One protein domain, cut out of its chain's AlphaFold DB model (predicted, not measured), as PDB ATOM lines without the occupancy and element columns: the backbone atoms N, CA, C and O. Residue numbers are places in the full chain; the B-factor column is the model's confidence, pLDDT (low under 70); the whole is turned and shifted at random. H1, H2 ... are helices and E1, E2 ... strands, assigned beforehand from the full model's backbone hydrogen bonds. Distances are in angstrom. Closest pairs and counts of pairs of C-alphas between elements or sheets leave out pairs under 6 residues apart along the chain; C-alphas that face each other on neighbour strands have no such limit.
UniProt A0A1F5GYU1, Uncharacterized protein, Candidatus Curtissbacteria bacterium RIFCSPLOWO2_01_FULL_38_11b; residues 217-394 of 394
ATOM      1  N   TYR A 217     218.114 194.773 169.083       84.12
ATOM      2  CA  TYR A 217     218.685 195.415 167.896       84.12
ATOM      3  C   TYR A 217     217.598 195.836 166.894       84.12
ATOM      4  O   TYR A 217     217.542 196.999 166.497       84.12
ATOM      5  N   GLN A 218     216.683 194.929 166.546       81.19
ATOM      6  CA  GLN A 218     215.607 195.232 165.601       81.19
ATOM      7  C   GLN A 218     214.620 196.286 166.131       81.19
ATOM      8  O   GLN A 218     214.079 197.052 165.340       81.19
ATOM      9  N   ARG A 219     214.401 196.363 167.453       78.75
ATOM     10  CA  ARG A 219     213.590 197.434 168.064       78.75
ATOM     11  C   ARG A 219     214.251 198.800 167.945       78.75
ATOM     12  O   ARG A 219     213.591 199.740 167.526       78.75
ATOM     13  N   LEU A 220     215.540 198.901 168.279       80.75
ATOM     14  CA  LEU A 220     216.304 200.147 168.144       80.75
ATOM     15  C   LEU A 220     216.334 200.626 166.691       80.75
ATOM     16  O   LEU A 220     216.173 201.809 166.417       80.75
ATOM     17  N   LEU A 221     216.490 199.685 165.759       80.38
ATOM     18  CA  LEU A 221     216.454 199.962 164.333       80.38
ATOM     19  C   LEU A 221     215.088 200.505 163.882       80.38
ATOM     20  O   LEU A 221     215.030 201.547 163.238       80.38
ATOM     21  N   ALA A 222     213.999 199.825 164.246       78.94
ATOM     22  CA  ALA A 222     212.648 200.257 163.895       78.94
ATOM     23  C   ALA A 222     212.290 201.616 164.521       78.94
ATOM     24  O   ALA A 222     211.650 202.434 163.863       78.94
ATOM     25  N   GLN A 223     212.733 201.869 165.759       79.00
ATOM     26  CA  GLN A 223     212.587 203.162 166.432       79.00
ATOM     27  C   GLN A 223     213.303 204.269 165.641       79.00
ATOM     28  O   GLN A 223     212.659 205.234 165.236       79.00
ATOM     29  N   ALA A 224     214.593 204.095 165.332       81.44
ATOM     30  CA  ALA A 224     215.378 205.087 164.596       81.44
ATOM     31  C   ALA A 224     214.822 205.367 163.184       81.44
ATOM     32  O   ALA A 224     214.843 206.504 162.711       81.44
ATOM     33  N   GLU A 225     214.312 204.344 162.488       80.44
ATOM     34  CA  GLU A 225     213.673 204.506 161.175       80.44
ATOM     35  C   GLU A 225     212.342 205.270 161.269       80.44
ATOM     36  O   GLU A 225     212.070 206.123 160.423       80.44
ATOM     37  N   ALA A 226     211.539 205.012 162.306       79.19
ATOM     38  CA  ALA A 226     210.278 205.710 162.543       79.19
ATOM     39  C   ALA A 226     210.488 207.184 162.927       79.19
ATOM     40  O   ALA A 226     209.827 208.053 162.358       79.19
ATOM     41  N   GLU A 227     211.425 207.472 163.834       80.19
ATOM     42  CA  GLU A 227     211.797 208.841 164.226       80.19
ATOM     43  C   GLU A 227     212.234 209.650 163.001       80.19
ATOM     44  O   GLU A 227     211.675 210.708 162.711       80.19
ATOM     45  N   ARG A 228     213.133 209.088 162.182       79.38
ATOM     46  CA  ARG A 228     213.540 209.708 160.913       79.38
ATOM     47  C   ARG A 228     212.361 209.914 159.966       79.38
ATOM     48  O   ARG A 228     212.253 210.970 159.352       79.38
ATOM     49  N   ALA A 229     211.479 208.931 159.820       80.12
ATOM     50  CA  ALA A 229     210.342 209.051 158.916       80.12
ATOM     51  C   ALA A 229     209.373 210.172 159.331       80.12
ATOM     52  O   ALA A 229     208.871 210.866 158.452       80.12
ATOM     53  N   ILE A 230     209.144 210.401 160.630       76.25
ATOM     54  CA  ILE A 230     208.319 211.523 161.119       76.25
ATOM     55  C   ILE A 230     208.924 212.853 160.681       76.25
ATOM     56  O   ILE A 230     208.245 213.680 160.071       76.25
ATOM     57  N   VAL A 231     210.224 213.006 160.919       69.50
ATOM     58  CA  VAL A 231     210.983 214.215 160.600       69.50
ATOM     59  C   VAL A 231     210.961 214.542 159.105       69.50
ATOM     60  O   VAL A 231     210.834 215.703 158.722       69.50
ATOM     61  N   PHE A 232     211.032 213.525 158.244       69.31
ATOM     62  CA  PHE A 232     211.006 213.691 156.788       69.31
ATOM     63  C   PHE A 232     209.593 213.597 156.177       69.31
ATOM     64  O   PHE A 232     209.454 213.331 154.982       69.31
ATOM     65  N   GLY A 233     208.538 213.846 156.965       66.00
ATOM     66  CA  GLY A 233     207.171 214.043 156.461       66.00
ATOM     67  C   GLY A 233     206.345 212.768 156.257       66.00
ATOM     68  O   GLY A 233     205.355 212.780 155.530       66.00
ATOM     69  N   GLY A 234     206.732 211.656 156.883       64.44
ATOM     70  CA  GLY A 234     205.997 210.385 156.845       64.44
ATOM     71  C   GLY A 234     204.759 210.336 157.751       64.44
ATOM     72  O   GLY A 234     203.955 209.409 157.645       64.44
ATOM     73  N   GLY A 235     204.592 211.312 158.645       67.50
ATOM     74  CA  GLY A 235     203.436 211.435 159.530       67.50
ATOM     75  C   GLY A 235     202.256 212.179 158.888       67.50
ATOM     76  O   GLY A 235     202.434 213.017 158.009       67.50
ATOM     77  N   LYS A 236     201.026 211.885 159.334       78.56
ATOM     78  CA  LYS A 236     199.849 212.717 159.030       78.56
ATOM     79  C   LYS A 236     199.605 213.695 160.170       78.56
ATOM     80  O   LYS A 236     199.055 213.299 161.196       78.56
ATOM     81  N   ASP A 237     199.982 214.948 159.958       87.06
ATOM     82  CA  ASP A 237     199.784 216.012 160.937       87.06
ATOM     83  C   ASP A 237     198.299 216.379 161.055       87.06
ATOM     84  O   ASP A 237     197.659 216.782 160.080       87.06
ATOM     85  N   VAL A 238     197.753 216.277 162.264       91.38
ATOM     86  CA  VAL A 238     196.406 216.748 162.599       91.38
ATOM     87  C   VAL A 238     196.541 217.973 163.488       91.38
ATOM     88  O   VAL A 238     197.132 217.889 164.561       91.38
ATOM     89  N   PHE A 239     196.002 219.112 163.050       95.31
ATOM     90  CA  PHE A 239     195.934 220.307 163.890       95.31
ATOM     91  C   PHE A 239     195.046 220.037 165.107       95.31
ATOM     92  O   PHE A 239     193.920 219.564 164.953       95.31
ATOM     93  N   ILE A 240     195.555 220.346 166.298       95.56
ATOM     94  CA  ILE A 240     194.841 220.153 167.563       95.56
ATOM     95  C   ILE A 240     194.324 221.500 168.064       95.56
ATOM     96  O   ILE A 240     193.116 221.672 168.214       95.56
ATOM     97  N   ARG A 241     195.234 222.445 168.334       97.19
ATOM     98  CA  ARG A 241     194.935 223.762 168.925       97.19
ATOM     99  C   ARG A 241     196.165 224.670 168.934       97.19
ATOM    100  O   ARG A 241     197.284 224.206 168.732       97.19
ATOM    101  N   ASP A 242     195.967 225.947 169.232       97.69
ATOM    102  CA  ASP A 242     197.061 226.843 169.611       97.69
ATOM    103  C   ASP A 242     197.508 226.561 171.056       97.69
ATOM    104  O   ASP A 242     196.696 226.190 171.910       97.69
ATOM    105  N   VAL A 243     198.803 226.724 171.328       97.38
ATOM    106  CA  VAL A 243     199.426 226.492 172.642       97.38
ATOM    107  C   VAL A 243     200.310 227.661 173.045       97.38
ATOM    108  O   VAL A 243     200.963 228.287 172.206       97.38
ATOM    109  N   SER A 244     200.371 227.934 174.347       97.81
ATOM    110  CA  SER A 244     201.294 228.910 174.933       97.81
ATOM    111  C   SER A 244     202.586 228.251 175.428       97.81
ATOM    112  O   SER A 244     202.604 227.079 175.799       97.81
ATOM    113  N   GLN A 245     203.686 229.008 175.488       97.12
ATOM    114  CA  GLN A 245     204.934 228.541 176.099       97.12
ATOM    115  C   GLN A 245     204.704 228.014 177.529       97.12
ATOM    116  O   GLN A 245     204.099 228.683 178.364       97.12
ATOM    117  N   GLY A 246     205.237 226.826 177.820       96.00
ATOM    118  CA  GLY A 246     205.128 226.152 179.115       96.00
ATOM    119  C   GLY A 246     203.818 225.390 179.334       96.00
ATOM    120  O   GLY A 246     203.702 224.674 180.333       96.00
ATOM    121  N   GLU A 247     202.857 225.508 178.417       97.25
ATOM    122  CA  GLU A 247     201.596 224.774 178.464       97.25
ATOM    123  C   GLU A 247     201.820 223.277 178.227       97.25
ATOM    124  O   GLU A 247     202.670 222.885 177.425       97.25
ATOM    125  N   THR A 248     201.062 222.429 178.925       97.00
ATOM    126  CA  THR A 248     201.094 220.981 178.702       97.00
ATOM    127  C   THR A 248     200.455 220.646 177.356       97.00
ATOM    128  O   THR A 248     199.311 221.014 177.090       97.00
ATOM    129  N   ILE A 249     201.204 219.929 176.525       96.44
ATOM    130  CA  ILE A 249     200.800 219.526 175.170       96.44
ATOM    131  C   ILE A 249     200.559 218.024 175.045       96.44
ATOM    132  O   ILE A 249     200.136 217.555 173.995       96.44
ATOM    133  N   GLY A 250     200.871 217.261 176.091       93.75
ATOM    134  CA  GLY A 250     200.736 215.817 176.084       93.75
ATOM    135  C   GLY A 250     201.482 215.151 177.228       93.75
ATOM    136  O   GLY A 250     201.965 215.802 178.160       93.75
ATOM    137  N   ILE A 251     201.583 213.830 177.131       92.56
ATOM    138  CA  ILE A 251     202.330 212.997 178.071       92.56
ATOM    139  C   ILE A 251     203.317 212.100 177.327       92.56
ATOM    140  O   ILE A 251     203.032 211.648 176.217       92.56
ATOM    141  N   ILE A 252     204.452 211.811 177.960       89.75
ATOM    142  CA  ILE A 252     205.416 210.822 177.477       89.75
ATOM    143  C   ILE A 252     204.691 209.484 177.318       89.75
ATOM    144  O   ILE A 252     204.062 208.980 178.255       89.75
ATOM    145  N   ALA A 253     204.774 208.920 176.118       83.31
ATOM    146  CA  ALA A 253     204.213 207.628 175.787       83.31
ATOM    147  C   ALA A 253     204.915 206.548 176.615       83.31
ATOM    148  O   ALA A 253     206.141 206.430 176.642       83.31
ATOM    149  N   SER A 254     204.123 205.727 177.294       72.38
ATOM    150  CA  SER A 254     204.627 204.547 177.973       72.38
ATOM    151  C   SER A 254     204.760 203.383 176.989       72.38
ATOM    152  O   SER A 254     204.174 203.361 175.901       72.38
ATOM    153  N   TYR A 255     205.450 202.331 177.429       65.25
ATOM    154  CA  TYR A 255     205.488 201.062 176.703       65.25
ATOM    155  C   TYR A 255     204.084 200.471 176.459       65.25
ATOM    156  O   TYR A 255     203.874 199.779 175.467       65.25
ATOM    157  N   SER A 256     203.105 200.756 177.330       61.75
ATOM    158  CA  SER A 256     201.722 200.293 177.157       61.75
ATOM    159  C   SER A 256     200.938 201.084 176.106       61.75
ATOM    160  O   SER A 256     200.017 200.526 175.514       61.75
ATOM    161  N   THR A 257     201.295 202.344 175.838       60.91
ATOM    162  CA  THR A 257     200.642 203.172 174.805       60.91
ATOM    163  C   THR A 257     201.326 203.086 173.442       60.91
ATOM    164  O   THR A 257     200.680 203.318 172.426       60.91
ATOM    165  N   SER A 258     202.614 202.728 173.404       62.88
ATOM    166  CA  SER A 258     203.416 202.600 172.179       62.88
ATOM    167  C   SER A 258     204.235 201.291 172.175       62.88
ATOM    168  O   SER A 258     205.472 201.328 172.126       62.88
ATOM    169  N   PRO A 259     203.581 200.112 172.263       60.66
ATOM    170  CA  PRO A 259     204.287 198.835 172.314       60.66
ATOM    171  C   PRO A 259     205.109 198.637 171.038       60.66
ATOM    172  O   PRO A 259     204.604 198.819 169.942       60.66
ATOM    173  N   GLY A 260     206.389 198.287 171.162       61.47
ATOM    174  CA  GLY A 260     207.238 197.924 170.017       61.47
ATOM    175  C   GLY A 260     207.942 199.074 169.279       61.47
ATOM    176  O   GLY A 260     208.952 198.811 168.636       61.47
ATOM    177  N   CYS A 261     207.495 200.324 169.430       68.62
ATOM    178  CA  CYS A 261     208.092 201.507 168.782       68.62
ATOM    179  C   CYS A 261     209.055 202.314 169.662       68.62
ATOM    180  O   CYS A 261     209.596 203.322 169.218       68.62
ATOM    181  N   SER A 262     209.230 201.912 170.920       71.06
ATOM    182  CA  SER A 262     210.041 202.641 171.887       71.06
ATOM    183  C   SER A 262     210.837 201.676 172.760       71.06
ATOM    184  O   SER A 262     210.329 200.633 173.190       71.06
ATOM    185  N   SER A 263     212.098 202.017 173.013       67.44
ATOM    186  CA  SER A 263     213.003 201.271 173.895       67.44
ATOM    187  C   SER A 263     212.725 201.486 175.392       67.44
ATOM    188  O   SER A 263     213.233 200.726 176.218       67.44
ATOM    189  N   GLY A 264     211.869 202.452 175.742       76.56
ATOM    190  CA  GLY A 264     211.456 202.781 177.107       76.56
ATOM    191  C   GLY A 264     210.699 204.110 177.154       76.56
ATOM    192  O   GLY A 264     210.694 204.844 176.177       76.56
ATOM    193  N   ALA A 265     210.054 204.447 178.271       83.56
ATOM    194  CA  ALA A 265     209.368 205.737 178.395       83.56
ATOM    195  C   ALA A 265     210.392 206.888 178.457       83.56
ATOM    196  O   ALA A 265     211.112 207.012 179.444       83.56
ATOM    197  N   HIS A 266     210.459 207.702 177.404       91.12
ATOM    198  CA  HIS A 266     211.292 208.904 177.299       91.12
ATOM    199  C   HIS A 266     210.666 209.871 176.286       91.12
ATOM    200  O   HIS A 266     209.840 209.463 175.476       91.12
ATOM    201  N   LEU A 267     211.060 211.139 176.337       93.62
ATOM    202  CA  LEU A 267     210.812 212.137 175.305       93.62
ATOM    203  C   LEU A 267     212.040 212.215 174.396       93.62
ATOM    204  O   LEU A 267     213.146 212.400 174.899       93.62
ATOM    205  N   HIS A 268     211.826 212.169 173.085       93.50
ATOM    206  CA  HIS A 268     212.840 212.535 172.099       93.50
ATOM    207  C   HIS A 268     212.488 213.909 171.520       93.50
ATOM    208  O   HIS A 268     211.444 214.081 170.882       93.50
ATOM    209  N   PHE A 269     213.328 214.903 171.805       96.31
ATOM    210  CA  PHE A 269     213.085 216.302 171.458       96.31
ATOM    211  C   PHE A 269     214.001 216.764 170.327       96.31
ATOM    212  O   PHE A 269     215.225 216.749 170.478       96.31
ATOM    213  N   GLU A 270     213.410 217.252 169.236       95.06
ATOM    214  CA  GLU A 270     214.147 217.821 168.106       95.06
ATOM    215  C   GLU A 270     213.756 219.274 167.834       95.06
ATOM    216  O   GLU A 270     212.613 219.695 168.038       95.06
ATOM    217  N   VAL A 271     214.710 220.029 167.289       95.50
ATOM    218  CA  VAL A 271     214.513 221.406 166.836       95.50
ATOM    219  C   VAL A 271     214.838 221.488 165.355       95.50
ATOM    220  O   VAL A 271     215.877 221.016 164.907       95.50
ATOM    221  N   HIS A 272     213.958 222.117 164.586       93.25
ATOM    222  CA  HIS A 272     214.083 222.262 163.141       93.25
ATOM    223  C   HIS A 272     213.920 223.716 162.741       93.25
ATOM    224  O   HIS A 272     213.074 224.432 163.273       93.25
ATOM    225  N   LYS A 273     214.719 224.157 161.772       92.88
ATOM    226  CA  LYS A 273     214.607 225.495 161.193       92.88
ATOM    227  C   LYS A 273     214.885 225.424 159.704       92.88
ATOM    228  O   LYS A 273     215.876 224.826 159.293       92.88
ATOM    229  N   ASN A 274     214.008 226.021 158.896       86.88
ATOM    230  CA  ASN A 274     214.123 226.029 157.430       86.88
ATOM    231  C   ASN A 274     214.310 224.620 156.821       86.88
ATOM    232  O   ASN A 274     215.106 224.434 155.904       86.88
ATOM    233  N   GLY A 275     213.620 223.613 157.370       81.81
ATOM    234  CA  GLY A 275     213.696 222.222 156.902       81.81
ATOM    235  C   GLY A 275     214.984 221.473 157.265       81.81
ATOM    236  O   GLY A 275     215.207 220.384 156.749       81.81
ATOM    237  N   SER A 276     215.841 222.036 158.124       86.44
ATOM    238  CA  SER A 276     217.063 221.385 158.608       86.44
ATOM    239  C   SER A 276     217.013 221.151 160.117       86.44
ATOM    240  O   SER A 276     216.670 222.071 160.870       86.44
ATOM    241  N   VAL A 277     217.445 219.961 160.549       89.31
ATOM    242  CA  VAL A 277     217.673 219.618 161.961       89.31
ATOM    243  C   VAL A 277     218.684 220.597 162.561       89.31
ATOM    244  O   VAL A 277     219.716 220.894 161.957       89.31
ATOM    245  N   GLN A 278     218.385 221.104 163.749       93.88
ATOM    246  CA  GLN A 278     219.238 221.991 164.526       93.88
ATOM    247  C   GLN A 278     219.629 221.305 165.834       93.88
ATOM    248  O   GLN A 278     218.816 220.603 166.424       93.88
ATOM    249  N   ASP A 279     220.841 221.568 166.325       94.81
ATOM    250  CA  ASP A 279     221.269 221.097 167.647       94.81
ATOM    251  C   ASP A 279     220.400 221.738 168.754       94.81
ATOM    252  O   ASP A 279     220.489 222.961 168.954       94.81
ATOM    253  N   PRO A 280     219.588 220.957 169.501       96.56
ATOM    254  CA  PRO A 280     218.712 221.491 170.542       96.56
ATOM    255  C   PRO A 280     219.464 222.191 171.680       96.56
ATOM    256  O   PRO A 280     218.902 223.073 172.334       96.56
ATOM    257  N   ASN A 281     220.749 221.877 171.888       96.44
ATOM    258  CA  ASN A 281     221.583 222.554 172.883       96.44
ATOM    259  C   ASN A 281     221.693 224.064 172.622       96.44
ATOM    260  O   ASN A 281     221.868 224.835 173.561       96.44
ATOM    261  N   ASN A 282     221.549 224.516 171.373       97.00
ATOM    262  CA  ASN A 282     221.576 225.942 171.033       97.00
ATOM    263  C   ASN A 282     220.320 226.708 171.464       97.00
ATOM    264  O   ASN A 282     220.336 227.936 171.451       97.00
ATOM    265  N   TYR A 283     219.246 225.999 171.808       97.06
ATOM    266  CA  TYR A 283     217.937 226.583 172.077       97.06
ATOM    267  C   TYR A 283     217.507 226.376 173.523       97.06
ATOM    268  O   TYR A 283     216.918 227.277 174.103       97.06
ATOM    269  N   LEU A 284     217.817 225.225 174.120       97.31
ATOM    270  CA  LEU A 284     217.430 224.928 175.497       97.31
ATOM    271  C   LEU A 284     218.250 225.739 176.506       97.31
ATOM    272  O   LEU A 284     219.470 225.870 176.378       97.31
ATOM    273  N   GLN A 285     217.571 226.245 177.533       96.06
ATOM    274  CA  GLN A 285     218.174 226.997 178.627       96.06
ATOM    275  C   GLN A 285     219.117 226.140 179.470       96.06
ATOM    276  O   GLN A 285     218.885 224.945 179.685       96.06
ATOM    277  N   SER A 286     220.157 226.769 180.013       95.06
ATOM    278  CA  SER A 286     221.069 226.094 180.933       95.06
ATOM    279  C   SER A 286     220.331 225.636 182.196       95.06
ATOM    280  O   SER A 286     219.604 226.408 182.820       95.06
ATOM    281  N   THR A 287     220.492 224.364 182.566       91.06
ATOM    282  CA  THR A 287     219.901 223.777 183.775       91.06
ATOM    283  C   THR A 287     220.744 222.608 184.273       91.06
ATOM    284  O   THR A 287     221.555 222.048 183.533       91.06
ATOM    285  N   SER A 288     220.531 222.203 185.524       90.19
ATOM    286  CA  SER A 288     221.092 220.960 186.047       90.19
ATOM    287  C   SER A 288     220.336 219.759 185.479       90.19
ATOM    288  O   SER A 288     219.124 219.631 185.661       90.19
ATOM    289  N   VAL A 289     221.070 218.867 184.818       93.56
ATOM    290  CA  VAL A 289     220.571 217.581 184.319       93.56
ATOM    291  C   VAL A 289     221.267 216.433 185.039       93.56
ATOM    292  O   VAL A 289     222.393 216.576 185.516       93.56
ATOM    293  N   ASN A 290     220.597 215.289 185.105       94.31
ATOM    294  CA  ASN A 290     221.136 214.058 185.660       94.31
ATOM    295  C   ASN A 290     221.492 213.085 184.539       94.31
ATOM    296  O   ASN A 290     220.860 213.067 183.485       94.31
ATOM    297  N   TYR A 291     222.472 212.234 184.817       93.50
ATOM    298  CA  TYR A 291     222.821 211.097 183.979       93.50
ATOM    299  C   TYR A 291     222.699 209.817 184.811       93.50
ATOM    300  O   TYR A 291     222.988 209.848 186.014       93.50
ATOM    301  N   PRO A 292     222.295 208.688 184.205       89.75
ATOM    302  CA  PRO A 292     222.363 207.383 184.847       89.75
ATOM    303  C   PRO A 292     223.747 207.109 185.459       89.75
ATOM    304  O   PRO A 292     224.774 207.532 184.933       89.75
ATOM    305  N   LYS A 293     223.795 206.355 186.563       86.38
ATOM    306  CA  LYS A 293     225.049 206.079 187.291       86.38
ATOM    307  C   LYS A 293     226.146 205.461 186.410       86.38
ATOM    308  O   LYS A 293     227.311 205.808 186.560       86.38
ATOM    309  N   ASP A 294     225.759 204.586 185.485       86.75
ATOM    310  CA  ASP A 294     226.664 203.872 184.574       86.75
ATOM    311  C   ASP A 294     226.647 204.472 183.154       86.75
ATOM    312  O   ASP A 294     226.814 203.768 182.153       86.75
ATOM    313  N   TYR A 295     226.377 205.776 183.046       87.25
ATOM    314  CA  TYR A 295     226.268 206.464 181.766       87.25
ATOM    315  C   TYR A 295     227.628 206.597 181.075       87.25
ATOM    316  O   TYR A 295     228.597 207.103 181.642       87.25
ATOM    317  N   ASN A 296     227.692 206.162 179.819       89.31
ATOM    318  CA  ASN A 296     228.892 206.270 179.000       89.31
ATOM    319  C   ASN A 296     228.740 207.414 177.989       89.31
ATOM    320  O   ASN A 296     228.055 207.271 176.975       89.31
ATOM    321  N   PHE A 297     229.426 208.527 178.252       89.38
ATOM    322  CA  PHE A 297     229.391 209.730 177.416       89.38
ATOM    323  C   PHE A 297     229.919 209.513 175.992       89.38
ATOM    324  O   PHE A 297     229.488 210.212 175.081       89.38
ATOM    325  N   GLU A 298     230.803 208.539 175.764       85.00
ATOM    326  CA  GLU A 298     231.277 208.213 174.413       85.00
ATOM    327  C   GLU A 298     230.197 207.494 173.588       85.00
ATOM    328  O   GLU A 298     230.159 207.611 172.362       85.00
ATOM    329  N   ILE A 299     229.318 206.738 174.257       84.31
ATOM    330  CA  ILE A 299     228.250 205.957 173.618       84.31
ATOM    331  C   ILE A 299     227.004 206.806 173.408       84.31
ATOM    332  O   ILE A 299     226.442 206.763 172.321       84.31
ATOM    333  N   TYR A 300     226.585 207.550 174.431       87.06
ATOM    334  CA  TYR A 300     225.290 208.232 174.450       87.06
ATOM    335  C   TYR A 300     225.402 209.756 174.320       87.06
ATOM    336  O   TYR A 300     224.396 210.428 174.134       87.06
ATOM    337  N   GLY A 301     226.608 210.329 174.372       88.62
ATOM    338  CA  GLY A 301     226.812 211.774 174.240       88.62
ATOM    339  C   GLY A 301     226.427 212.549 175.498       88.62
ATOM    340  O   GLY A 301     225.967 211.986 176.484       88.62
ATOM    341  N   SER A 302     226.632 213.862 175.486       89.69
ATOM    342  CA  SER A 302     226.250 214.761 176.583       89.69
ATOM    343  C   SER A 302     225.361 215.883 176.059       89.69
ATOM    344  O   SER A 302     225.206 216.043 174.847       89.69
ATOM    345  N   VAL A 303     224.782 216.662 176.970       93.69
ATOM    346  CA  VAL A 303     224.093 217.913 176.642       93.69
ATOM    347  C   VAL A 303     224.875 219.101 177.197       93.69
ATOM    348  O   VAL A 303     225.445 219.032 178.287       93.69
ATOM    349  N   ASN A 304     224.894 220.192 176.441       94.19
ATOM    350  CA  ASN A 304     225.509 221.464 176.806       94.19
ATOM    351  C   ASN A 304     224.582 222.635 176.408       94.19
ATOM    352  O   ASN A 304     224.888 223.377 175.468       94.19
ATOM    353  N   PRO A 305     223.419 222.763 177.070       95.19
ATOM    354  CA  PRO A 305     222.398 223.760 176.751       95.19
ATOM    355  C   PRO A 305     222.900 225.199 176.956       95.19
ATOM    356  O   PRO A 305     223.446 225.539 178.009       95.19
ATOM    357  N   ARG A 306     222.682 226.052 175.952       95.38
ATOM    358  CA  ARG A 306     223.169 227.442 175.886       95.38
ATOM    359  C   ARG A 306     222.169 228.436 175.282       95.38
ATOM    360  O   ARG A 306     222.573 229.524 174.880       95.38
ATOM    361  N   GLY A 307     220.900 228.052 175.177       95.31
ATOM    362  CA  GLY A 307     219.826 228.903 174.668       95.31
ATOM    363  C   GLY A 307     218.962 229.518 175.770       95.31
ATOM    364  O   GLY A 307     219.386 229.648 176.920       95.31
ATOM    365  N   ASP A 308     217.746 229.904 175.400       95.19
ATOM    366  CA  ASP A 308     216.776 230.642 176.215       95.19
ATOM    367  C   ASP A 308     215.413 229.939 176.351       95.19
ATOM    368  O   ASP A 308     214.585 230.343 177.168       95.19
ATOM    369  N   LEU A 309     215.171 228.871 175.588       95.94
ATOM    370  CA  LEU A 309     213.920 228.127 175.641       95.94
ATOM    371  C   LEU A 309     213.837 227.258 176.899       95.94
ATOM    372  O   LEU A 309     214.808 226.580 177.255       95.94
ATOM    373  N   PRO A 310     212.670 227.201 177.560       96.81
ATOM    374  CA  PRO A 310     212.446 226.258 178.641       96.81
ATOM    375  C   PRO A 310     212.558 224.814 178.145       96.81
ATOM    376  O   PRO A 310     212.342 224.505 176.973       96.81
ATOM    377  N   TRP A 311     212.855 223.910 179.074       96.88
ATOM    378  CA  TRP A 311     212.866 222.483 178.780       96.88
ATOM    379  C   TRP A 311     211.448 221.955 178.542       96.88
ATOM    380  O   TRP A 311     210.511 222.389 179.221       96.88
ATOM    381  N   PRO A 312     211.280 220.982 177.631       96.94
ATOM    382  CA  PRO A 312     209.973 220.423 177.286       96.94
ATOM    383  C   PRO A 312     209.397 219.488 178.363       96.94
ATOM    384  O   PRO A 312     208.302 218.963 178.193       96.94
ATOM    385  N   ILE A 313     210.112 219.256 179.468       95.62
ATOM    386  CA  ILE A 313     209.708 218.389 180.583       95.62
ATOM    387  C   ILE A 313     210.064 219.030 181.926       95.62
ATOM    388  O   ILE A 313     210.889 219.941 182.011       95.62
ATOM    389  N   ASN A 314     209.442 218.544 183.002       92.38
ATOM    390  CA  ASN A 314     209.720 219.029 184.353       92.38
ATOM    391  C   ASN A 314     211.009 218.422 184.928       92.38
ATOM    392  O   ASN A 314     211.312 217.253 184.704       92.38
ATOM    393  N   GLY A 315     211.733 219.192 185.742       88.25
ATOM    394  CA  GLY A 315     212.836 218.654 186.536       88.25
ATOM    395  C   GLY A 315     212.369 217.720 187.669       88.25
ATOM    396  O   GLY A 315     211.223 217.824 188.118       88.25
ATOM    397  N   PRO A 316     213.248 216.841 188.184       93.62
ATOM    398  CA  PRO A 316     214.623 216.602 187.733       93.62
ATOM    399  C   PRO A 316     214.676 215.900 186.368       93.62
ATOM    400  O   PRO A 316     213.987 214.904 186.156       93.62
ATOM    401  N   ILE A 317     215.496 216.439 185.461       94.12
ATOM    402  CA  ILE A 317     215.669 215.933 184.094       94.12
ATOM    403  C   ILE A 317     216.769 214.878 184.108       94.12
ATOM    404  O   ILE A 317     217.840 215.127 184.666       94.12
ATOM    405  N   GLN A 318     216.514 213.729 183.497       94.44
ATOM    406  CA  GLN A 318     217.507 212.697 183.234       94.44
ATOM    407  C   GLN A 318     217.742 212.595 181.725       94.44
ATOM    408  O   GLN A 318     216.789 212.593 180.951       94.44
ATOM    409  N   ILE A 319     219.010 212.558 181.311       94.75
ATOM    410  CA  ILE A 319     219.408 212.442 179.904       94.75
ATOM    411  C   ILE A 319     219.739 210.991 179.580       94.75
ATOM    412  O   ILE A 319     220.570 210.368 180.247       94.75
ATOM    413  N   ASN A 320     219.128 210.497 178.506       90.50
ATOM    414  CA  ASN A 320     219.304 209.134 178.015       90.50
ATOM    415  C   ASN A 320     220.240 209.098 176.806       90.50
ATOM    416  O   ASN A 320     221.043 208.173 176.688       90.50
ATOM    417  N   GLN A 321     220.169 210.116 175.944       90.81
ATOM    418  CA  GLN A 321     221.051 210.281 174.793       90.81
ATOM    419  C   GLN A 321     221.104 211.756 174.357       90.81
ATOM    420  O   GLN A 321     220.090 212.447 174.315       90.81
ATOM    421  N   GLY A 322     222.298 212.254 174.040       92.25
ATOM    422  CA  GLY A 322     222.526 213.604 173.521       92.25
ATOM    423  C   GLY A 322     222.364 213.708 172.002       92.25
ATOM    424  O   GLY A 322     222.169 212.718 171.303       92.25
ATOM    425  N   PHE A 323     222.497 214.922 171.475       91.69
ATOM    426  CA  PHE A 323     222.431 215.210 170.039       91.69
ATOM    427  C   PHE A 323     223.742 214.866 169.306       91.69
ATOM    428  O   PHE A 323     224.833 214.997 169.869       91.69
ATOM    429  N   GLY A 324     223.644 214.457 168.038       86.00
ATOM    430  CA  GLY A 324     224.768 214.318 167.109       86.00
ATOM    431  C   GLY A 324     225.344 212.906 166.961       86.00
ATOM    432  O   GLY A 324     224.707 211.894 167.249       86.00
ATOM    433  N   VAL A 325     226.570 212.826 166.439       77.62
ATOM    434  CA  VAL A 325     227.249 211.550 166.164       77.62
ATOM    435  C   VAL A 325     227.910 211.037 167.441       77.62
ATOM    436  O   VAL A 325     228.902 211.597 167.904       77.62
ATOM    437  N   GLN A 326     227.371 209.954 168.002       80.06
ATOM    438  CA  GLN A 326     227.990 209.206 169.101       80.06
ATOM    439  C   GLN A 326     228.425 207.807 168.647       80.06
ATOM    440  O   GLN A 326     228.127 207.388 167.524       80.06
ATOM    441  N   ARG A 327     229.116 207.038 169.501       76.62
ATOM    442  CA  ARG A 327     229.571 205.682 169.127       76.62
ATOM    443  C   ARG A 327     228.434 204.678 168.909       76.62
ATOM    444  O   ARG A 327     228.672 203.620 168.338       76.62
ATOM    445  N   ASN A 328     227.206 204.987 169.327       69.81
ATOM    446  CA  ASN A 328     226.013 204.199 169.003       69.81
ATOM    447  C   ASN A 328     225.288 204.678 167.726       69.81
ATOM    448  O   ASN A 328     224.210 204.170 167.416       69.81
ATOM    449  N   SER A 329     225.848 205.639 166.981       64.62
ATOM    450  CA  SER A 329     225.168 206.299 165.854       64.62
ATOM    451  C   SER A 329     224.848 205.378 164.670       64.62
ATOM    452  O   SER A 329     224.063 205.749 163.799       64.62
ATOM    453  N   SER A 330     225.381 204.150 164.658       65.38
ATOM    454  CA  SER A 330     225.198 203.155 163.592       65.38
ATOM    455  C   SER A 330     223.727 202.857 163.261       65.38
ATOM    456  O   SER A 330     223.414 202.498 162.126       65.38
ATOM    457  N   PHE A 331     222.807 203.028 164.218       68.56
ATOM    458  CA  PHE A 331     221.363 202.882 163.986       68.56
ATOM    459  C   PHE A 331     220.750 204.081 163.260       68.56
ATOM    460  O   PHE A 331     219.897 203.902 162.390       68.56
ATOM    461  N   TYR A 332     221.221 205.284 163.588       62.84
ATOM    462  CA  TYR A 332     220.684 206.557 163.112       62.84
ATOM    463  C   TYR A 332     221.269 206.976 161.751       62.84
ATOM    464  O   TYR A 332     220.645 207.729 160.999       62.84
ATOM    465  N   GLY A 333     222.420 206.415 161.365       64.50
ATOM    466  CA  GLY A 333     223.125 206.742 160.125       64.50
ATOM    467  C   GLY A 333     224.101 207.917 160.296       64.50
ATOM    468  O   GLY A 333     224.411 208.297 161.424       64.50
ATOM    469  N   PRO A 334     224.603 208.514 159.197       60.50
ATOM    470  CA  PRO A 334     225.723 209.463 159.246       60.50
ATOM    471  C   PRO A 334     225.408 210.780 159.970       60.50
ATOM    472  O   PRO A 334     226.326 211.462 160.409       60.50
ATOM    473  N   ALA A 335     224.128 211.141 160.101       65.94
ATOM    474  CA  ALA A 335     223.695 212.336 160.825       65.94
ATOM    475  C   ALA A 335     223.696 212.155 162.358       65.94
ATOM    476  O   ALA A 335     223.602 213.138 163.087       65.94
ATOM    477  N   GLY A 336     223.827 210.917 162.850       82.31
ATOM    478  CA  GLY A 336     223.720 210.614 164.272       82.31
ATOM    479  C   GLY A 336     222.313 210.834 164.831       82.31
ATOM    480  O   GLY A 336     221.324 210.816 164.099       82.31
ATOM    481  N   HIS A 337     222.233 210.995 166.148       86.56
ATOM    482  CA  HIS A 337     220.989 211.224 166.868       86.56
ATOM    483  C   HIS A 337     220.477 212.651 166.615       86.56
ATOM    484  O   HIS A 337     221.194 213.621 166.864       86.56
ATOM    485  N   GLN A 338     219.253 212.789 166.099       88.44
ATOM    486  CA  GLN A 338     218.714 214.076 165.623       88.44
ATOM    487  C   GLN A 338     218.115 214.953 166.732       88.44
ATOM    488  O   GLN A 338     217.792 216.115 166.490       88.44
ATOM    489  N   GLY A 339     218.020 214.427 167.953       91.81
ATOM    490  CA  GLY A 339     217.415 215.104 169.090       91.81
ATOM    491  C   GLY A 339     218.163 214.879 170.396       91.81
ATOM    492  O   GLY A 339     219.320 214.457 170.422       91.81
ATOM    493  N   ILE A 340     217.489 215.186 171.499       94.75
ATOM    494  CA  ILE A 340     217.916 214.818 172.849       94.75
ATOM    495  C   ILE A 340     216.848 213.900 173.438       94.75
ATOM    496  O   ILE A 340     215.677 214.283 173.498       94.75
ATOM    497  N   ASP A 341     217.278 212.734 173.915       93.50
ATOM    498  CA  ASP A 341     216.432 211.803 174.650       93.50
ATOM    499  C   ASP A 341     216.512 212.113 176.135       93.50
ATOM    500  O   ASP A 341     217.596 212.138 176.732       93.50
ATOM    501  N   MET A 342     215.353 212.325 176.742       94.50
ATOM    502  CA  MET A 342     215.247 212.731 178.134       94.50
ATOM    503  C   MET A 342     214.005 212.158 178.799       94.50
ATOM    504  O   MET A 342     212.976 211.944 178.165       94.50
ATOM    505  N   ASP A 343     214.069 211.967 180.105       92.12
ATOM    506  CA  ASP A 343     212.914 211.649 180.930       92.12
ATOM    507  C   ASP A 343     212.873 212.550 182.165       92.12
ATOM    508  O   ASP A 343     213.856 213.188 182.552       92.12
ATOM    509  N   SER A 344     211.683 212.662 182.750       90.50
ATOM    510  CA  SER A 344     211.473 213.404 183.984       90.50
ATOM    511  C   SER A 344     211.190 212.426 185.109       90.50
ATOM    512  O   SER A 344     210.262 211.620 185.042       90.50
ATOM    513  N   LEU A 345     211.971 212.541 186.181       83.12
ATOM    514  CA  LEU A 345     211.857 211.667 187.350       83.12
ATOM    515  C   LEU A 345     210.626 211.978 188.221       83.12
ATOM    516  O   LEU A 345     210.381 211.288 189.208       83.12
ATOM    517  N   SER A 346     209.874 213.034 187.895       86.62
ATOM    518  CA  SER A 346     208.763 213.547 188.706       86.62
ATOM    519  C   SER A 346     207.432 213.648 187.955       86.62
ATOM    520  O   SER A 346     206.389 213.806 188.589       86.62
ATOM    521  N   SER A 347     207.431 213.592 186.619       90.12
ATOM    522  CA  SER A 347     206.241 213.864 185.810       90.12
ATOM    523  C   SER A 347     206.358 213.266 184.408       90.12
ATOM    524  O   SER A 347     207.424 213.297 183.818       90.12
ATOM    525  N   SER A 348     205.261 212.796 183.816       90.31
ATOM    526  CA  SER A 348     205.227 212.435 182.390       90.31
ATOM    527  C   SER A 348     204.780 213.588 181.485       90.31
ATOM    528  O   SER A 348     204.667 213.394 180.281       90.31
ATOM    529  N   ALA A 349     204.486 214.770 182.038       94.31
ATOM    530  CA  ALA A 349     203.945 215.885 181.269       94.31
ATOM    531  C   ALA A 349     204.990 216.467 180.308       94.31
ATOM    532  O   ALA A 349     206.090 216.837 180.724       94.31
ATOM    533  N   VAL A 350     204.591 216.614 179.045       96.75
ATOM    534  CA  VAL A 350     205.359 217.290 177.998       96.75
ATOM    535  C   VAL A 350     204.789 218.690 177.804       96.75
ATOM    536  O   VAL A 350     203.569 218.881 177.797       96.75
ATOM    537  N   LYS A 351     205.670 219.680 177.680       97.31
ATOM    538  CA  LYS A 351     205.341 221.103 177.615       97.31
ATOM    539  C   LYS A 351     205.854 221.741 176.334       97.31
ATOM    540  O   LYS A 351     206.947 221.422 175.875       97.31
ATOM    541  N   ALA A 352     205.092 222.695 175.812       97.50
ATOM    542  CA  ALA A 352     205.520 223.523 174.695       97.50
ATOM    543  C   ALA A 352     206.730 224.374 175.103       97.50
ATOM    544  O   ALA A 352     206.641 225.175 176.036       97.50
ATOM    545  N   VAL A 353     207.851 224.255 174.385       97.19
ATOM    546  CA  VAL A 353     209.025 225.107 174.659       97.19
ATOM    547  C   VAL A 353     208.805 226.557 174.225       97.19
ATOM    548  O   VAL A 353     209.502 227.456 174.678       97.19
ATOM    549  N   ARG A 354     207.826 226.798 173.349       96.94
ATOM    550  CA  ARG A 354     207.446 228.112 172.828       96.94
ATOM    551  C   ARG A 354     206.002 228.058 172.324       96.94
ATOM    552  O   ARG A 354     205.538 226.993 171.922       96.94
ATOM    553  N   SER A 355     205.305 229.193 172.342       97.75
ATOM    554  CA  SER A 355     203.947 229.306 171.796       97.75
ATOM    555  C   SER A 355     203.898 228.975 170.299       97.75
ATOM    556  O   SER A 355     204.881 229.184 169.583       97.75
ATOM    557  N   GLY A 356     202.766 228.464 169.822       97.25
ATOM    558  CA  GLY A 356     202.581 228.129 168.412       97.25
ATOM    559  C   GLY A 356     201.371 227.237 168.161       97.25
ATOM    560  O   GLY A 356     200.511 227.074 169.027       97.25
ATOM    561  N   LYS A 357     201.328 226.637 166.972       97.56
ATOM    562  CA  LYS A 357     200.259 225.723 166.549       97.56
ATOM    563  C   LYS A 357     200.646 224.286 166.849       97.56
ATOM    564  O   LYS A 357     201.631 223.797 166.297       97.56
ATOM    565  N   LEU A 358     199.874 223.613 167.700       97.12
ATOM    566  CA  LEU A 358     200.078 222.212 168.047       97.12
ATOM    567  C   LEU A 358     199.418 221.300 167.011       97.12
ATOM    568  O   LEU A 358     198.212 221.365 166.758       97.12
ATOM    569  N   TYR A 359     200.224 220.390 166.485       95.19
ATOM    570  CA  TYR A 359     199.814 219.271 165.660       95.19
ATOM    571  C   TYR A 359     200.156 217.967 166.374       95.19
ATOM    572  O   TYR A 359     201.146 217.879 167.104       95.19
ATOM    573  N   GLY A 360     199.349 216.941 166.140       92.44
ATOM    574  CA  GLY A 360     199.602 215.591 166.617       92.44
ATOM    575  C   GLY A 360     199.509 214.577 165.494       92.44
ATOM    576  O   GLY A 360     198.805 214.785 164.504       92.44
ATOM    577  N   GLY A 361     200.189 213.455 165.675       89.50
ATOM    578  CA  GLY A 361     200.087 212.342 164.749       89.50
ATOM    579  C   GLY A 361     200.787 211.097 165.263       89.50
ATOM    580  O   GLY A 361     201.261 211.028 166.400       89.50
ATOM    581  N   SER A 362     200.822 210.082 164.409       87.00
ATOM    582  CA  SER A 362     201.579 208.868 164.668       87.00
ATOM    583  C   SER A 362     202.085 208.231 163.381       87.00
ATOM    584  O   SER A 362     201.565 208.486 162.290       87.00
ATOM    585  N   ILE A 363     203.112 207.396 163.514       82.56
ATOM    586  CA  ILE A 363     203.612 206.527 162.450       82.56
ATOM    587  C   ILE A 363     203.684 205.092 162.963       82.56
ATOM    588  O   ILE A 363     204.016 204.852 164.122       82.56
ATOM    589  N   GLN A 364     203.352 204.127 162.110       80.19
ATOM    590  CA  GLN A 364     203.519 202.716 162.449       80.19
ATOM    591  C   GLN A 364     204.997 202.340 162.346       80.19
ATOM    592  O   GLN A 364     205.615 202.599 161.313       80.19
ATOM    593  N   CYS A 365     205.552 201.683 163.365       72.81
ATOM    594  CA  CYS A 365     206.859 201.048 163.205       72.81
ATOM    595  C   CYS A 365     206.712 199.753 162.406       72.81
ATOM    596  O   CYS A 365     205.768 198.982 162.592       72.81
ATOM    597  N   GLY A 366     207.648 199.524 161.485       65.12
ATOM    598  CA  GLY A 366     207.654 198.340 160.633       65.12
ATOM    599  C   GLY A 366     208.121 197.062 161.345       65.12
ATOM    600  O   GLY A 366     208.751 197.084 162.401       65.12
ATOM    601  N   GLY A 367     207.863 195.910 160.713       63.44
ATOM    602  CA  GLY A 367     208.419 194.611 161.115       63.44
ATOM    603  C   GLY A 367     207.608 193.846 162.171       63.44
ATOM    604  O   GLY A 367     206.382 193.890 162.187       63.44
ATOM    605  N   LYS A 368     208.298 193.076 163.032       61.19
ATOM    606  CA  LYS A 368     207.687 192.241 164.096       61.19
ATOM    607  C   LYS A 368     207.255 193.061 165.328       61.19
ATOM    608  O   LYS A 368     206.570 192.536 166.201       61.19
ATOM    609  N   TYR A 369     207.649 194.332 165.405       63.16
ATOM    610  CA  TYR A 369     207.370 195.232 166.525       63.16
ATOM    611  C   TYR A 369     206.234 196.183 166.152       63.16
ATOM    612  O   TYR A 369     206.439 197.374 165.953       63.16
ATOM    613  N   ALA A 370     205.039 195.610 165.997       59.69
ATOM    614  CA  ALA A 370     203.834 196.363 165.674       59.69
ATOM    615  C   ALA A 370     203.513 197.364 166.797       59.69
ATOM    616  O   ALA A 370     203.387 196.969 167.956       59.69
ATOM    617  N   GLY A 371     203.376 198.637 166.428       71.50
ATOM    618  CA  GLY A 371     203.166 199.761 167.332       71.50
ATOM    619  C   GLY A 371     203.057 201.076 166.577       71.50
ATOM    620  O   GLY A 371     203.450 201.159 165.413       71.50
ATOM    621  N   ALA A 372     202.554 202.108 167.248       79.50
ATOM    622  CA  ALA A 372     202.524 203.466 166.724       79.50
ATOM    623  C   ALA A 372     203.443 204.360 167.559       79.50
ATOM    624  O   ALA A 372     203.231 204.477 168.765       79.50
ATOM    625  N   LEU A 373     204.422 205.004 166.926       83.50
ATOM    626  CA  LEU A 373     205.181 206.088 167.538       83.50
ATOM    627  C   LEU A 373     204.325 207.353 167.433       83.50
ATOM    628  O   LEU A 373     204.042 207.820 166.328       83.50
ATOM    629  N   TYR A 374     203.877 207.866 168.576       88.38
ATOM    630  CA  TYR A 374     203.108 209.106 168.661       88.38
ATOM    631  C   TYR A 374     204.037 210.303 168.801       88.38
ATOM    632  O   TYR A 374     205.053 210.233 169.495       88.38
ATOM    633  N   TYR A 375     203.661 211.407 168.171       91.56
ATOM    634  CA  TYR A 375     204.401 212.650 168.275       91.56
ATOM    635  C   TYR A 375     203.467 213.847 168.422       91.56
ATOM    636  O   TYR A 375     202.323 213.844 167.956       91.56
ATOM    637  N   ALA A 376     204.015 214.895 169.027       94.38
ATOM    638  CA  ALA A 376     203.527 216.252 168.884       94.38
ATOM    639  C   ALA A 376     204.517 217.068 168.042       94.38
ATOM    640  O   ALA A 376     205.731 216.867 168.115       94.38
ATOM    641  N   LYS A 377     203.992 218.005 167.258       94.69
ATOM    642  CA  LYS A 377     204.755 218.984 166.483       94.69
ATOM    643  C   LYS A 377     204.202 220.363 166.798       94.69
ATOM    644  O   LYS A 377     202.989 220.550 166.739       94.69
ATOM    645  N   ILE A 378     205.064 221.328 167.099       96.31
ATOM    646  CA  ILE A 378     204.654 222.728 167.216       96.31
ATOM    647  C   ILE A 378     205.333 223.537 166.121       96.31
ATOM    648  O   ILE A 378     206.558 223.533 166.006       96.31
ATOM    649  N   GLU A 379     204.523 224.239 165.334       95.88
ATOM    650  CA  GLU A 379     204.996 225.249 164.388       95.88
ATOM    651  C   GLU A 379     204.954 226.623 165.063       95.88
ATOM    652  O   GLU A 379     203.899 227.058 165.535       95.88
ATOM    653  N   HIS A 380     206.110 227.283 165.135       95.94
ATOM    654  CA  HIS A 380     206.272 228.605 165.735       95.94
ATOM    655  C   HIS A 380     206.285 229.706 164.664       95.94
ATOM    656  O   HIS A 380     206.664 229.474 163.514       95.94
ATOM    657  N   ASP A 381     205.930 230.929 165.060       89.81
ATOM    658  CA  ASP A 381     205.775 232.068 164.141       89.81
ATOM    659  C   ASP A 381     207.073 232.474 163.410       89.81
ATOM    660  O   ASP A 381     207.021 233.076 162.340       89.81
ATOM    661  N   ASP A 382     208.247 232.138 163.956       88.50
ATOM    662  CA  ASP A 382     209.562 232.464 163.387       88.50
ATOM    663  C   ASP A 382     210.119 231.386 162.436       88.50
ATOM    664  O   ASP A 382     211.300 231.418 162.075       88.50
ATOM    665  N   GLY A 383     209.286 230.419 162.036       88.44
ATOM    666  CA  GLY A 383     209.679 229.302 161.171       88.44
ATOM    667  C   GLY A 383     210.489 228.217 161.887       88.44
ATOM    668  O   GLY A 383     211.033 227.321 161.234       88.44
ATOM    669  N   LEU A 384     210.590 228.294 163.219       95.00
ATOM    670  CA  LEU A 384     211.081 227.209 164.058       95.00
ATOM    671  C   LEU A 384     209.989 226.139 164.178       95.00
ATOM    672  O   LEU A 384     208.816 226.451 164.379       95.00
ATOM    673  N   ILE A 385     210.380 224.873 164.105       95.31
ATOM    674  CA  ILE A 385     209.502 223.731 164.362       95.31
ATOM    675  C   ILE A 385     210.129 222.912 165.482       95.31
ATOM    676  O   ILE A 385     211.325 222.617 165.440       95.31
ATOM    677  N   THR A 386     209.336 222.547 166.484       96.25
ATOM    678  CA  THR A 386     209.778 221.649 167.556       96.25
ATOM    679  C   THR A 386     209.000 220.347 167.515       96.25
ATOM    680  O   THR A 386     207.772 220.348 167.401       96.25
ATOM    681  N   TRP A 387     209.729 219.237 167.587       94.88
ATOM    682  CA  TRP A 387     209.164 217.892 167.595       94.88
ATOM    683  C   TRP A 387     209.321 217.265 168.972       94.88
ATOM    684  O   TRP A 387     210.371 217.364 169.605       94.88
ATOM    685  N   TYR A 388     208.261 216.595 169.404       94.94
ATOM    686  CA  TYR A 388     208.166 215.897 170.675       94.94
ATOM    687  C   TYR A 388     207.747 214.466 170.352       94.94
ATOM    688  O   TYR A 388     206.557 214.154 170.264       94.94
ATOM    689  N   LEU A 389     208.725 213.609 170.071       91.75
ATOM    690  CA  LEU A 389     208.466 212.214 169.730       91.75
ATOM    691  C   LEU A 389     208.272 211.393 171.009       91.75
ATOM    692  O   LEU A 389     208.591 211.846 172.110       91.75
ATOM    693  N   HIS A 390     207.690 210.202 170.873       90.31
ATOM    694  CA  HIS A 390     207.231 209.387 172.007       90.31
ATOM    695  C   HIS A 390     206.289 210.171 172.932       90.31
ATOM    696  O   HIS A 390     206.341 210.038 174.150       90.31
ATOM    697  N   THR A 391     205.419 211.006 172.361       91.25
ATOM    698  CA  THR A 391     204.476 211.852 173.107       91.25
ATOM    699  C   THR A 391     203.064 211.616 172.602       91.25
ATOM    700  O   THR A 391     202.819 211.699 171.403       91.25
ATOM    701  N   VAL A 392     202.127 211.352 173.513       89.62
ATOM    702  CA  VAL A 392     200.693 211.315 173.203       89.62
ATOM    703  C   VAL A 392     200.145 212.739 173.357       89.62
ATOM    704  O   VAL A 392     200.047 213.208 174.498       89.62
ATOM    705  N   PRO A 393     199.835 213.446 172.252       86.94
ATOM    706  CA  PRO A 393     199.396 214.836 172.307       86.94
ATOM    707  C   PRO A 393     197.975 214.969 172.881       86.94
ATOM    708  O   PRO A 393     197.163 214.051 172.730       86.94
ATOM    709  N   GLN A 394     197.686 216.103 173.531       83.38
ATOM    710  CA  GLN A 394     196.401 216.413 174.184       83.38
ATOM    711  C   GLN A 394     195.851 217.800 173.835       83.38
ATOM    712  O   GLN A 394     196.599 218.811 173.897       83.38
TER     713      GLN A 394
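What this domain is: This is residues 217 to 394 of the 394 residues of an uncharacterized protein of Candidatus Curtissbacteria bacterium RIFCSPLOWO2_01_FULL_38_11b (UniProt A0A1F5GYU1). A strongly twisted sheet of eight strands curls round helix H1, and a small sheet of E7, E2 and E11 is face to face with part of it, a sandwich. Long loops and the short helix H2 lie by E5, at an edge of the large sheet. The printed part has 178 residues, with two named helices and eleven named strands in the order H1 E1 E2 E3 E4 H2 E5 E6 E7 E8 E9 E10 E11; the class is mixed, helices and strands, with under half of the residues in named elements. The large sheet is branched, its neighbour pairs antiparallel; the small one runs E7 - E2 - E11, all antiparallel. The whole is compact and rounded, with a radius of gyration of the C-alphas of 14.8 A and spans of 38 by 34 by 32 A.

How they stand to each other: H1, residues 217 to 231, is on the branched sheet; the closest C-alphas of H1 and E8, residues 356 to 364, are those of Ala 226 and Ile 363, 6.7 A apart. In H1 every O i to N i+4 pair is within hydrogen-bond range. E1, residues 238 to 243, lies on one side of E8, with N 240 and O 358 2.9 A apart, and E9, residues 372 to 379, on the other side, with N 359 and O 377 2.8 A apart. E8, E9 and E10, residues 384 to 389, form a meander of two hairpins, each strand the antiparallel neighbour of the one before; N 376 and O 388 are 2.9 A apart. E3, residues 267 to 273, has E10 on one side, with N 272 and O 385 2.8 A apart. On its other side are E4, residues 276 to 278, its hairpin partner, with N 278 and O 271 2.8 A apart, and E6, residues 340 to 344, with N 267 and O 342 2.8 A apart. E5, residues 317 to 321, forms a hairpin with E6, with N 318 and O 343 2.9 A apart. H2, residues 297 to 300, too short for an O i to N i+4 pair, only grazes this sheet; the closest C-alphas of H2 and E5 are those of Tyr 300 and Gln 321, 4.7 A apart. In the small sheet E2, residues 248 to 252, is the inner strand, with E7, residues 349 to 351, and E11, residues 391 to 393, as edge strands; N 350 and O 250, and N 392 and O 251, are each 2.9 A apart. The facing parts of the two sheets are 7.4 A centre to centre, their strands at 30 degrees.

Where its parts are: H1 begins at C-alpha 217 (218.685, 195.415, 167.896) and is 21.6 A long. E3 is 19.8 A, E8 26.1 A and E9 22.0 A long. E11 ends at C-alpha 393 (199.396, 214.836, 172.307).

The domain as a whole: The C-alphas farthest apart, those of Asp 308 and Lys 368, are 41.3 A apart. The printed part has no cut, and the links E2 to E3, E4 to H2, H2 to E5 and E5 to E6 are long. The pLDDT is under 70 at residues 231 to 235, 255 to 261, 263, 328 to 335 and 366 to 370.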